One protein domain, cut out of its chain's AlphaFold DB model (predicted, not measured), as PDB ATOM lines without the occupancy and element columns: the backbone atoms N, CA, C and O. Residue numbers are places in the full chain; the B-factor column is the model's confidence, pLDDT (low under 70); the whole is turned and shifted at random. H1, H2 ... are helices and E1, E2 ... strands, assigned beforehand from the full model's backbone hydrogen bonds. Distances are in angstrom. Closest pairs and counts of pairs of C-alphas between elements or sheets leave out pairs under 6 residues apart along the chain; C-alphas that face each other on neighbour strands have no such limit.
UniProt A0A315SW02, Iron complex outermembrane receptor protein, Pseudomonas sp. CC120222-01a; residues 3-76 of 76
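What this domain is: This is residues 3 to 76 of the 76 residues of the protein "Iron complex outermembrane receptor protein" of Pseudomonas sp. CC120222-01a (UniProt A0A315SW02). This is a long, thin rod: a narrow three-stranded sheet, E2, E3 and E6, makes one half, with the short helix H1 in the turn at its tip, and the other half is looser, with the small hairpin E4 and E5 near a long looping stretch, residues 3 to 19, that has no named element. E1 bridges the two halves, running on nearly straight into E2. The printed part has 74 residues, under half of them in named elements, in the order E1 E2 H1 E3 E4 E5 E6, and the class is mostly strand. The larger sheet has the order E2 - E3 - E6 and the smaller E4 - E5, both antiparallel. The whole is extended, with a radius of gyration of the C-alphas of 18.7 A and spans of 60 by 18 by 16 A.

How they stand to each other: Start at the inner strand E3, residues 40 to 46. On its antiparallel neighbour, the edge strand E2, residues 25 to 30, look at N 27 and O 43, within hydrogen-bond range at 2.8 A; C-alphas 28 and 42 face each other at 4.2 A. The other edge strand, E6, residues 72 to 75, is antiparallel to E3 at 174 degrees, with N 44 and O 74 at 2.8 A. H1, residues 32 to 35, is not on this sheet; its closest C-alpha to E3 is that of Pro 32, 7.8 A from that of Ser 40. H1 is too short for any O i to N i+4 pair, and its one O i to N i+3 pair is not within range. Going the other way, E1, residues 20 to 22, runs on into E2 at 8 degrees across a break of 2 residues. E1 pairs with no named strand, but residues 3 to 4 pair antiparallel with its residues 20 to 21, and residues 7 to 8 with 16 to 17. Farther out, E4, residues 56 to 58, and E5, residues 64 to 66, form a hairpin, with N 58 and O 64 at 2.7 A; E4 is apart from E6.

Where its parts are: Find C-alpha 40 at (-0.725, -8.869, 45.493); from there E3 runs 19.6 A to C-alpha 46. E2 covers 17.0 A and E6 10.2 A, while E1, H1, E4 and E5 are shorter. E1 begins at C-alpha 20, (16.650, 1.296, 19.527), and E6 ends at C-alpha 75, (8.742, -10.746, 40.783).

The domain as a whole: The C-alphas farthest apart, those of Ala 12 and Lys 33, are 60.6 A apart. The printed part has no cut. No link is long; E3 to E4 is short, the others tight. Look for pLDDT under 70 at residues 8 to 11, 13 to 16, 32 to 37 and 54 to 66 of this model.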
ATOM      1  N   TYR A   3      12.110   4.802  23.589       78.31
ATOM      2  CA  TYR A   3      12.715   4.961  22.271       78.31
ATOM      3  C   TYR A   3      13.931   5.873  22.399       78.31
ATOM      4  O   TYR A   3      13.838   6.945  22.997       78.31
ATOM      5  N   SER A   4      15.056   5.444  21.837       75.19
ATOM      6  CA  SER A   4      16.248   6.268  21.670       75.19
ATOM      7  C   SER A   4      16.569   6.338  20.184       75.19
ATOM      8  O   SER A   4      16.747   5.307  19.535       75.19
ATOM      9  N   GLY A   5      16.581   7.562  19.654       73.69
ATOM     10  CA  GLY A   5      16.939   7.832  18.265       73.69
ATOM     11  C   GLY A   5      18.425   7.613  17.995       73.69
ATOM     12  O   GLY A   5      19.212   7.384  18.914       73.69
ATOM     13  N   GLU A   6      18.783   7.688  16.717       75.12
ATOM     14  CA  GLU A   6      20.175   7.662  16.278       75.12
ATOM     15  C   GLU A   6      20.944   8.852  16.859       75.12
ATOM     16  O   GLU A   6      20.409   9.959  16.973       75.12
ATOM     17  N   ARG A   7      22.190   8.618  17.267       72.00
ATOM     18  CA  ARG A   7      23.063   9.656  17.825       72.00
ATOM     19  C   ARG A   7      24.523   9.360  17.526       72.00
ATOM     20  O   ARG A   7      24.907   8.194  17.417       72.00
ATOM     21  N   ALA A   8      25.318  10.421  17.459       65.12
ATOM     22  CA  ALA A   8      26.769  10.348  17.410       65.12
ATOM     23  C   ALA A   8      27.312   9.537  18.599       65.12
ATOM     24  O   ALA A   8      26.878   9.720  19.743       65.12
ATOM     25  N   GLY A   9      28.227   8.614  18.319       62.78
ATOM     26  CA  GLY A   9      28.936   7.817  19.313       62.78
ATOM     27  C   GLY A   9      30.174   8.509  19.884       62.78
ATOM     28  O   GLY A   9      30.714   8.066  20.892       62.78
ATOM     29  N   ASP A  10      30.626   9.616  19.319       64.25
ATOM     30  CA  ASP A  10      31.709  10.423  19.877       64.25
ATOM     31  C   ASP A  10      31.511  11.911  19.562       64.25
ATOM     32  O   ASP A  10      30.598  12.296  18.832       64.25
ATOM     33  N   ALA A  11      32.352  12.769  20.150       62.94
ATOM     34  CA  ALA A  11      32.294  14.208  19.900       62.94
ATOM     35  C   ALA A  11      32.745  14.586  18.474       62.94
ATOM     36  O   ALA A  11      32.448  15.686  18.012       62.94
ATOM     37  N   ALA A  12      33.462  13.683  17.794       70.19
ATOM     38  CA  ALA A  12      33.964  13.856  16.433       70.19
ATOM     39  C   ALA A  12      32.972  13.403  15.343       70.19
ATOM     40  O   ALA A  12      33.277  13.551  14.161       70.19
ATOM     41  N   ASP A  13      31.815  12.861  15.736       64.56
ATOM     42  CA  ASP A  13      30.795  12.276  14.859       64.56
ATOM     43  C   ASP A  13      31.352  11.198  13.905       64.56
ATOM     44  O   ASP A  13      30.951  11.073  12.749       64.56
ATOM     45  N   SER A  14      32.330  10.418  14.371       65.38
ATOM     46  CA  SER A  14      33.037   9.437  13.541       65.38
ATOM     47  C   SER A  14      32.274   8.112  13.378       65.38
ATOM     48  O   SER A  14      32.565   7.335  12.465       65.38
ATOM     49  N   TYR A  15      31.274   7.853  14.229       65.31
ATOM     50  CA  TYR A  15      30.350   6.724  14.111       65.31
ATOM     51  C   TYR A  15      28.995   7.026  14.760       65.31
ATOM     52  O   TYR A  15      28.908   7.767  15.739       65.31
ATOM     53  N   HIS A  16      27.932   6.391  14.255       67.75
ATOM     54  CA  HIS A  16      26.567   6.556  14.759       67.75
ATOM     55  C   HIS A  16      26.067   5.296  15.475       67.75
ATOM     56  O   HIS A  16      26.223   4.174  14.990       67.75
ATOM     57  N   LEU A  17      25.433   5.488  16.633       72.00
ATOM     58  CA  LEU A  17      24.726   4.435  17.358       72.00
ATOM     59  C   LEU A  17      23.314   4.290  16.771       72.00
ATOM     60  O   LEU A  17      22.568   5.274  16.772       72.00
ATOM     61  N   PRO A  18      22.915   3.091  16.305       70.62
ATOM     62  CA  PRO A  18      21.614   2.891  15.684       70.62
ATOM     63  C   PRO A  18      20.477   3.101  16.687       70.62
ATOM     64  O   PRO A  18      20.595   2.802  17.879       70.62
ATOM     65  N   SER A  19      19.338   3.578  16.182       75.88
ATOM     66  CA  SER A  19      18.136   3.742  17.001       75.88
ATOM     67  C   SER A  19      17.670   2.412  17.606       75.88
ATOM     68  O   SER A  19      17.701   1.347  16.975       75.88
ATOM     69  N   TYR A  20      17.196   2.464  18.850       76.62
ATOM     70  CA  TYR A  20      16.650   1.296  19.527       76.62
ATOM     71  C   TYR A  20      15.362   1.607  20.281       76.62
ATOM     72  O   TYR A  20      15.115   2.703  20.781       76.62
ATOM     73  N   THR A  21      14.515   0.585  20.359       80.25
ATOM     74  CA  THR A  21      13.287   0.587  21.151       80.25
ATOM     75  C   THR A  21      13.368  -0.550  22.150       80.25
ATOM     76  O   THR A  21      13.549  -1.699  21.747       80.25
ATOM     77  N   VAL A  22      13.207  -0.227  23.430       84.50
ATOM     78  CA  VAL A  22      13.102  -1.200  24.521       84.50
ATOM     79  C   VAL A  22      11.717  -1.075  25.139       84.50
ATOM     80  O   VAL A  22      11.223   0.024  25.411       84.50
ATOM     81  N   THR A  23      11.081  -2.217  25.369       86.25
ATOM     82  CA  THR A  23       9.755  -2.285  25.979       86.25
ATOM     83  C   THR A  23       9.830  -3.100  27.254       86.25
ATOM     84  O   THR A  23      10.371  -4.204  27.261       86.25
ATOM     85  N   ASP A  24       9.257  -2.534  28.310       87.62
ATOM     86  CA  ASP A  24       9.079  -3.175  29.604       87.62
ATOM     87  C   ASP A  24       7.590  -3.509  29.766       87.62
ATOM     88  O   ASP A  24       6.731  -2.716  29.366       87.62
ATOM     89  N   LEU A  25       7.297  -4.674  30.336       87.81
ATOM     90  CA  LEU A  25       5.951  -5.170  30.610       87.81
ATOM     91  C   LEU A  25       5.832  -5.467  32.100       87.81
ATOM     92  O   LEU A  25       6.707  -6.109  32.671       87.81
ATOM     93  N   SER A  26       4.747  -5.036  32.732       89.94
ATOM     94  CA  SER A  26       4.439  -5.415  34.108       89.94
ATOM     95  C   SER A  26       2.980  -5.826  34.246       89.94
ATOM     96  O   SER A  26       2.091  -5.272  33.602       89.94
ATOM     97  N   MET A  27       2.746  -6.834  35.075       88.62
ATOM     98  CA  MET A  27       1.437  -7.371  35.417       88.62
ATOM     99  C   MET A  27       1.343  -7.441  36.937       88.62
ATOM    100  O   MET A  27       2.280  -7.889  37.591       88.62
ATOM    101  N   LYS A  28       0.228  -6.993  37.507       89.75
ATOM    102  CA  LYS A  28      -0.069  -7.120  38.938       89.75
ATOM    103  C   LYS A  28      -1.370  -7.894  39.079       89.75
ATOM    104  O   LYS A  28      -2.352  -7.552  38.427       89.75
ATOM    105  N   PHE A  29      -1.355  -8.913  39.922       85.00
ATOM    106  CA  PHE A  29      -2.508  -9.730  40.259       85.00
ATOM    107  C   PHE A  29      -2.772  -9.591  41.749       85.00
ATOM    108  O   PHE A  29      -1.948  -9.981  42.575       85.00
ATOM    109  N   ASP A  30      -3.926  -9.037  42.092       86.69
ATOM    110  CA  ASP A  30      -4.395  -9.040  43.468       86.69
ATOM    111  C   ASP A  30      -5.033 -10.409  43.744       86.69
ATOM    112  O   ASP A  30      -5.860 -10.895  42.968       86.69
ATOM    113  N   LEU A  31      -4.638 -11.050  44.845       82.31
ATOM    114  CA  LEU A  31      -5.094 -12.381  45.259       82.31
ATOM    115  C   LEU A  31      -5.957 -12.322  46.535       82.31
ATOM    116  O   LEU A  31      -5.741 -13.123  47.456       82.31
ATOM    117  N   PRO A  32      -6.989 -11.452  46.604       68.94
ATOM    118  CA  PRO A  32      -7.773 -11.255  47.823       68.94
ATOM    119  C   PRO A  32      -8.489 -12.534  48.273       68.94
ATOM    120  O   PRO A  32      -8.755 -12.716  49.457       68.94
ATOM    121  N   LYS A  33      -8.777 -13.448  47.334       69.56
ATOM    122  CA  LYS A  33      -9.447 -14.729  47.597       69.56
ATOM    123  C   LYS A  33      -8.508 -15.874  47.989       69.56
ATOM    124  O   LYS A  33      -9.003 -16.885  48.469       69.56
ATOM    125  N   MET A  34      -7.198 -15.757  47.757       66.56
ATOM    126  CA  MET A  34      -6.246 -16.854  47.997       66.56
ATOM    127  C   MET A  34      -5.316 -16.602  49.188       66.56
ATOM    128  O   MET A  34      -4.880 -17.567  49.806       66.56
ATOM    129  N   ALA A  35      -5.017 -15.344  49.528       67.12
ATOM    130  CA  ALA A  35      -3.998 -15.028  50.536       67.12
ATOM    131  C   ALA A  35      -4.306 -13.781  51.394       67.12
ATOM    132  O   ALA A  35      -3.411 -13.251  52.047       67.12
ATOM    133  N   GLY A  36      -5.557 -13.311  51.416       68.69
ATOM    134  CA  GLY A  36      -5.988 -12.155  52.214       68.69
ATOM    135  C   GLY A  36      -6.045 -10.840  51.429       68.69
ATOM    136  O   GLY A  36      -5.508 -10.738  50.328       68.69
ATOM    137  N   ALA A  37      -6.733  -9.847  52.004       69.06
ATOM    138  CA  ALA A  37      -7.155  -8.610  51.334       69.06
ATOM    139  C   ALA A  37      -6.012  -7.773  50.724       69.06
ATOM    140  O   ALA A  37      -6.257  -7.058  49.758       69.06
ATOM    141  N   ASP A  38      -4.783  -7.924  51.225       75.44
ATOM    142  CA  ASP A  38      -3.617  -7.131  50.810       75.44
ATOM    143  C   ASP A  38      -2.541  -7.941  50.071       75.44
ATOM    144  O   ASP A  38      -1.451  -7.433  49.800       75.44
ATOM    145  N   THR A  39      -2.815  -9.200  49.713       79.19
ATOM    146  CA  THR A  39      -1.833  -9.992  48.966       79.19
ATOM    147  C   THR A  39      -1.932  -9.695  47.478       79.19
ATOM    148  O   THR A  39      -2.912 -10.044  46.819       79.19
ATOM    149  N   SER A  40      -0.882  -9.089  46.928       84.44
ATOM    150  CA  SER A  40      -0.725  -8.869  45.493       84.44
ATOM    151  C   SER A  40       0.595  -9.447  45.015       84.44
ATOM    152  O   SER A  40       1.615  -9.235  45.661       84.44
ATOM    153  N   VAL A  41       0.573 -10.124  43.874       86.25
ATOM    154  CA  VAL A  41       1.772 -10.590  43.179       86.25
ATOM    155  C   VAL A  41       1.973  -9.707  41.964       86.25
ATOM    156  O   VAL A  41       1.053  -9.542  41.162       86.25
ATOM    157  N   ALA A  42       3.162  -9.145  41.792       89.25
ATOM    158  CA  ALA A  42       3.513  -8.449  40.566       89.25
ATOM    159  C   ALA A  42       4.672  -9.133  39.851       89.25
ATOM    160  O   ALA A  42       5.683  -9.503  40.440       89.25
ATOM    161  N   PHE A  43       4.519  -9.243  38.541       90.19
ATOM    162  CA  PHE A  43       5.503  -9.761  37.615       90.19
ATOM    163  C   PHE A  43       5.929  -8.645  36.665       90.19
ATOM    164  O   PHE A  43       5.094  -7.923  36.120       90.19
ATOM    165  N   GLY A  44       7.229  -8.485  36.479       91.19
ATOM    166  CA  GLY A  44       7.836  -7.521  35.579       91.19
ATOM    167  C   GLY A  44       8.784  -8.219  34.618       91.19
ATOM    168  O   GLY A  44       9.554  -9.091  35.007       91.19
ATOM    169  N   VAL A  45       8.757  -7.811  33.357       89.19
ATOM    170  CA  VAL A  45       9.725  -8.205  32.338       89.19
ATOM    171  C   VAL A  45      10.315  -6.937  31.749       89.19
ATOM    172  O   VAL A  45       9.606  -6.134  31.141       89.19
ATOM    173  N   ARG A  46      11.619  -6.754  31.924       89.12
ATOM    174  CA  ARG A  46      12.380  -5.697  31.258       89.12
ATOM    175  C   ARG A  46      12.917  -6.215  29.943       89.12
ATOM    176  O   ARG A  46      13.326  -7.372  29.880       89.12
ATOM    177  N   ASN A  47      12.948  -5.355  28.927       86.38
ATOM    178  CA  ASN A  47      13.424  -5.719  27.593       86.38
ATOM    179  C   ASN A  47      12.739  -7.000  27.065       86.38
ATOM    180  O   ASN A  47      13.374  -8.015  26.787       86.38
ATOM    181  N   VAL A  48      11.407  -6.956  26.959       83.88
ATOM    182  CA  VAL A  48      10.549  -8.113  26.617       83.88
ATOM    183  C   VAL A  48      10.972  -8.801  25.314       83.88
ATOM    184  O   VAL A  48      10.872 -10.020  25.199       83.88
ATOM    185  N   PHE A  49      11.475  -8.021  24.356       86.25
ATOM    186  CA  PHE A  49      11.917  -8.491  23.042       86.25
ATOM    187  C   PHE A  49      13.394  -8.905  22.989       86.25
ATOM    188  O   PHE A  49      13.895  -9.158  21.900       86.25
ATOM    189  N   ASP A  50      14.079  -8.958  24.136       81.00
ATOM    190  CA  ASP A  50      15.479  -9.380  24.266       81.00
ATOM    191  C   ASP A  50      16.420  -8.659  23.290       81.00
ATOM    192  O   ASP A  50      17.247  -9.248  22.596       81.00
ATOM    193  N   ARG A  51      16.239  -7.342  23.177       77.88
ATOM    194  CA  ARG A  51      17.009  -6.530  22.245       77.88
ATOM    195  C   ARG A  51      18.409  -6.325  22.801       77.88
ATOM    196  O   ARG A  51      18.556  -5.785  23.894       77.88
ATOM    197  N   THR A  52      19.426  -6.693  22.034       78.62
ATOM    198  CA  THR A  52      20.801  -6.245  22.267       78.62
ATOM    199  C   THR A  52      20.932  -4.833  21.702       78.62
ATOM    200  O   THR A  52      20.624  -4.602  20.532       78.62
ATOM    201  N   TYR A  53      21.293  -3.867  22.541       71.44
ATOM    202  CA  TYR A  53      21.433  -2.463  22.151       71.44
ATOM    203  C   TYR A  53      22.558  -1.812  22.943       71.44
ATOM    204  O   TYR A  53      22.827  -2.231  24.063       71.44
ATOM    205  N   ASP A  54      23.151  -0.757  22.393       69.38
ATOM    206  CA  ASP A  54      24.235  -0.018  23.035       69.38
ATOM    207  C   ASP A  54      23.714   1.347  23.537       69.38
ATOM    208  O   ASP A  54      23.607   2.314  22.773       69.38
ATOM    209  N   PRO A  55      23.313   1.469  24.820       63.66
ATOM    210  CA  PRO A  55      22.814   2.709  25.419       63.66
ATOM    211  C   PRO A  55      23.827   3.849  25.493       63.66
ATOM    212  O   PRO A  55      23.420   4.963  25.827       63.66
ATOM    213  N   SER A  56      25.102   3.612  25.215       59.19
ATOM    214  CA  SER A  56      26.111   4.661  25.078       59.19
ATOM    215  C   SER A  56      27.416   4.065  24.580       59.19
ATOM    216  O   SER A  56      27.825   2.987  25.018       59.19
ATOM    217  N   SER A  57      28.120   4.826  23.762       57.62
ATOM    218  CA  SER A  57      29.564   4.719  23.648       57.62
ATOM    219  C   SER A  57      30.218   5.125  24.971       57.62
ATOM    220  O   SER A  57      29.882   6.141  25.586       57.62
ATOM    221  N   ALA A  58      31.128   4.298  25.461       53.31
ATOM    222  CA  ALA A  58      31.923   4.608  26.630       53.31
ATOM    223  C   ALA A  58      33.088   5.505  26.207       53.31
ATOM    224  O   ALA A  58      34.097   5.018  25.712       53.31
ATOM    225  N   VAL A  59      32.941   6.798  26.504       49.50
ATOM    226  CA  VAL A  59      34.006   7.808  26.574       49.50
ATOM    227  C   VAL A  59      34.710   8.110  25.243       49.50
ATOM    228  O   VAL A  59      35.212   7.238  24.537       49.50
ATOM    229  N   ASP A  60      34.762   9.410  24.962       46.47
ATOM    230  CA  ASP A  60      35.453  10.081  23.861       46.47
ATOM    231  C   ASP A  60      36.752   9.363  23.432       46.47
ATOM    232  O   ASP A  60      37.713   9.263  24.197       46.47
ATOM    233  N   GLY A  61      36.755   8.807  22.216       49.69
ATOM    234  CA  GLY A  61      37.938   8.205  21.591       49.69
ATOM    235  C   GLY A  61      38.237   6.732  21.903       49.69
ATOM    236  O   GLY A  61      39.249   6.224  21.421       49.69
ATOM    237  N   SER A  62      37.400   6.009  22.658       52.16
ATOM    238  CA  SER A  62      37.590   4.564  22.872       52.16
ATOM    239  C   SER A  62      36.464   3.731  22.255       52.16
ATOM    240  O   SER A  62      35.287   4.029  22.417       52.16
ATOM    241  N   MET A  63      36.823   2.656  21.544       58.31
ATOM    242  CA  MET A  63      35.918   1.726  20.838       58.31
ATOM    243  C   MET A  63      35.123   0.818  21.804       58.31
ATOM    244  O   MET A  63      34.917  -0.369  21.557       58.31
ATOM    245  N   ARG A  64      34.752   1.342  22.973       56.59
ATOM    246  CA  ARG A  64      34.081   0.621  24.053       56.59
ATOM    247  C   ARG A  64      32.613   1.017  24.017       56.59
ATOM    248  O   ARG A  64      32.293   2.190  24.146       56.59
ATOM    249  N   VAL A  65      31.712   0.056  23.867       63.69
ATOM    250  CA  VAL A  65      30.267   0.275  24.016       63.69
ATOM    251  C   VAL A  65      29.815  -0.283  25.359       63.69
ATOM    252  O   VAL A  65      30.287  -1.339  25.789       63.69
ATOM    253  N   LEU A  66      28.943   0.442  26.061       67.25
ATOM    254  CA  LEU A  66      28.219  -0.143  27.185       67.25
ATOM    255  C   LEU A  66      27.053  -0.924  26.605       67.25
ATOM    256  O   LEU A  66      26.212  -0.332  25.938       67.25
ATOM    257  N   ALA A  67      27.010  -2.226  26.878       71.31
ATOM    258  CA  ALA A  67      25.884  -3.060  26.496       71.31
ATOM    259  C   ALA A  67      24.646  -2.695  27.329       71.31
ATOM    260  O   ALA A  67      24.724  -2.442  28.535       71.31
ATOM    261  N   GLY A  68      23.497  -2.662  26.665       72.50
ATOM    262  CA  GLY A  68      22.189  -2.463  27.266       72.50
ATOM    263  C   GLY A  68      21.824  -3.601  28.202       72.50
ATOM    264  O   GLY A  68      22.380  -4.696  28.139       72.50
ATOM    265  N   GLU A  69      20.869  -3.335  29.088       81.31
ATOM    266  CA  GLU A  69      20.438  -4.340  30.052       81.31
ATOM    267  C   GLU A  69      19.780  -5.524  29.308       81.31
ATOM    268  O   GLU A  69      18.828  -5.310  28.538       81.31
ATOM    269  N   PRO A  70      20.257  -6.768  29.517       84.44
ATOM    270  CA  PRO A  70      19.621  -7.949  28.949       84.44
ATOM    271  C   PRO A  70      18.204  -8.125  29.498       84.44
ATOM    272  O   PRO A  70      17.813  -7.519  30.504       84.44
ATOM    273  N   ARG A  71      17.409  -8.979  28.846       88.69
ATOM    274  CA  ARG A  71      16.067  -9.302  29.336       88.69
ATOM    275  C   ARG A  71      16.118  -9.788  30.782       88.69
ATOM    276  O   ARG A  71      16.824 -10.741  31.110       88.69
ATOM    277  N   ARG A  72      15.313  -9.154  31.636       88.75
ATOM    278  CA  ARG A  72      15.244  -9.461  33.067       88.75
ATOM    279  C   ARG A  72      13.813  -9.729  33.488       88.75
ATOM    280  O   ARG A  72      12.905  -8.989  33.115       88.75
ATOM    281  N   PHE A  73      13.644 -10.758  34.307       88.94
ATOM    282  CA  PHE A  73      12.388 -11.098  34.956       88.94
ATOM    283  C   PHE A  73      12.451 -10.660  36.418       88.94
ATOM    284  O   PHE A  73      13.428 -10.934  37.112       88.94
ATOM    285  N   GLU A  74      11.425  -9.956  36.872       89.75
ATOM    286  CA  GLU A  74      11.296  -9.440  38.230       89.75
ATOM    287  C   GLU A  74       9.956  -9.926  38.799       89.75
ATOM    288  O   GLU A  74       8.936  -9.914  38.111       89.75
ATOM    289  N   MET A  75       9.951 -10.365  40.054       86.88
ATOM    290  CA  MET A  75       8.742 -10.746  40.783       86.88
ATOM    291  C   MET A  75       8.788 -10.085  42.158       86.88
ATOM    292  O   MET A  75       9.844 -10.075  42.792       86.88
ATOM    293  N   ARG A  76       7.671  -9.497  42.586       79.00
ATOM    294  CA  ARG A  76       7.523  -8.807  43.872       79.00
ATOM    295  C   ARG A  76       6.153  -9.062  44.483       79.00
ATOM    296  O   ARG A  76       5.208  -9.325  43.701       79.00
TER     297      ARG A  76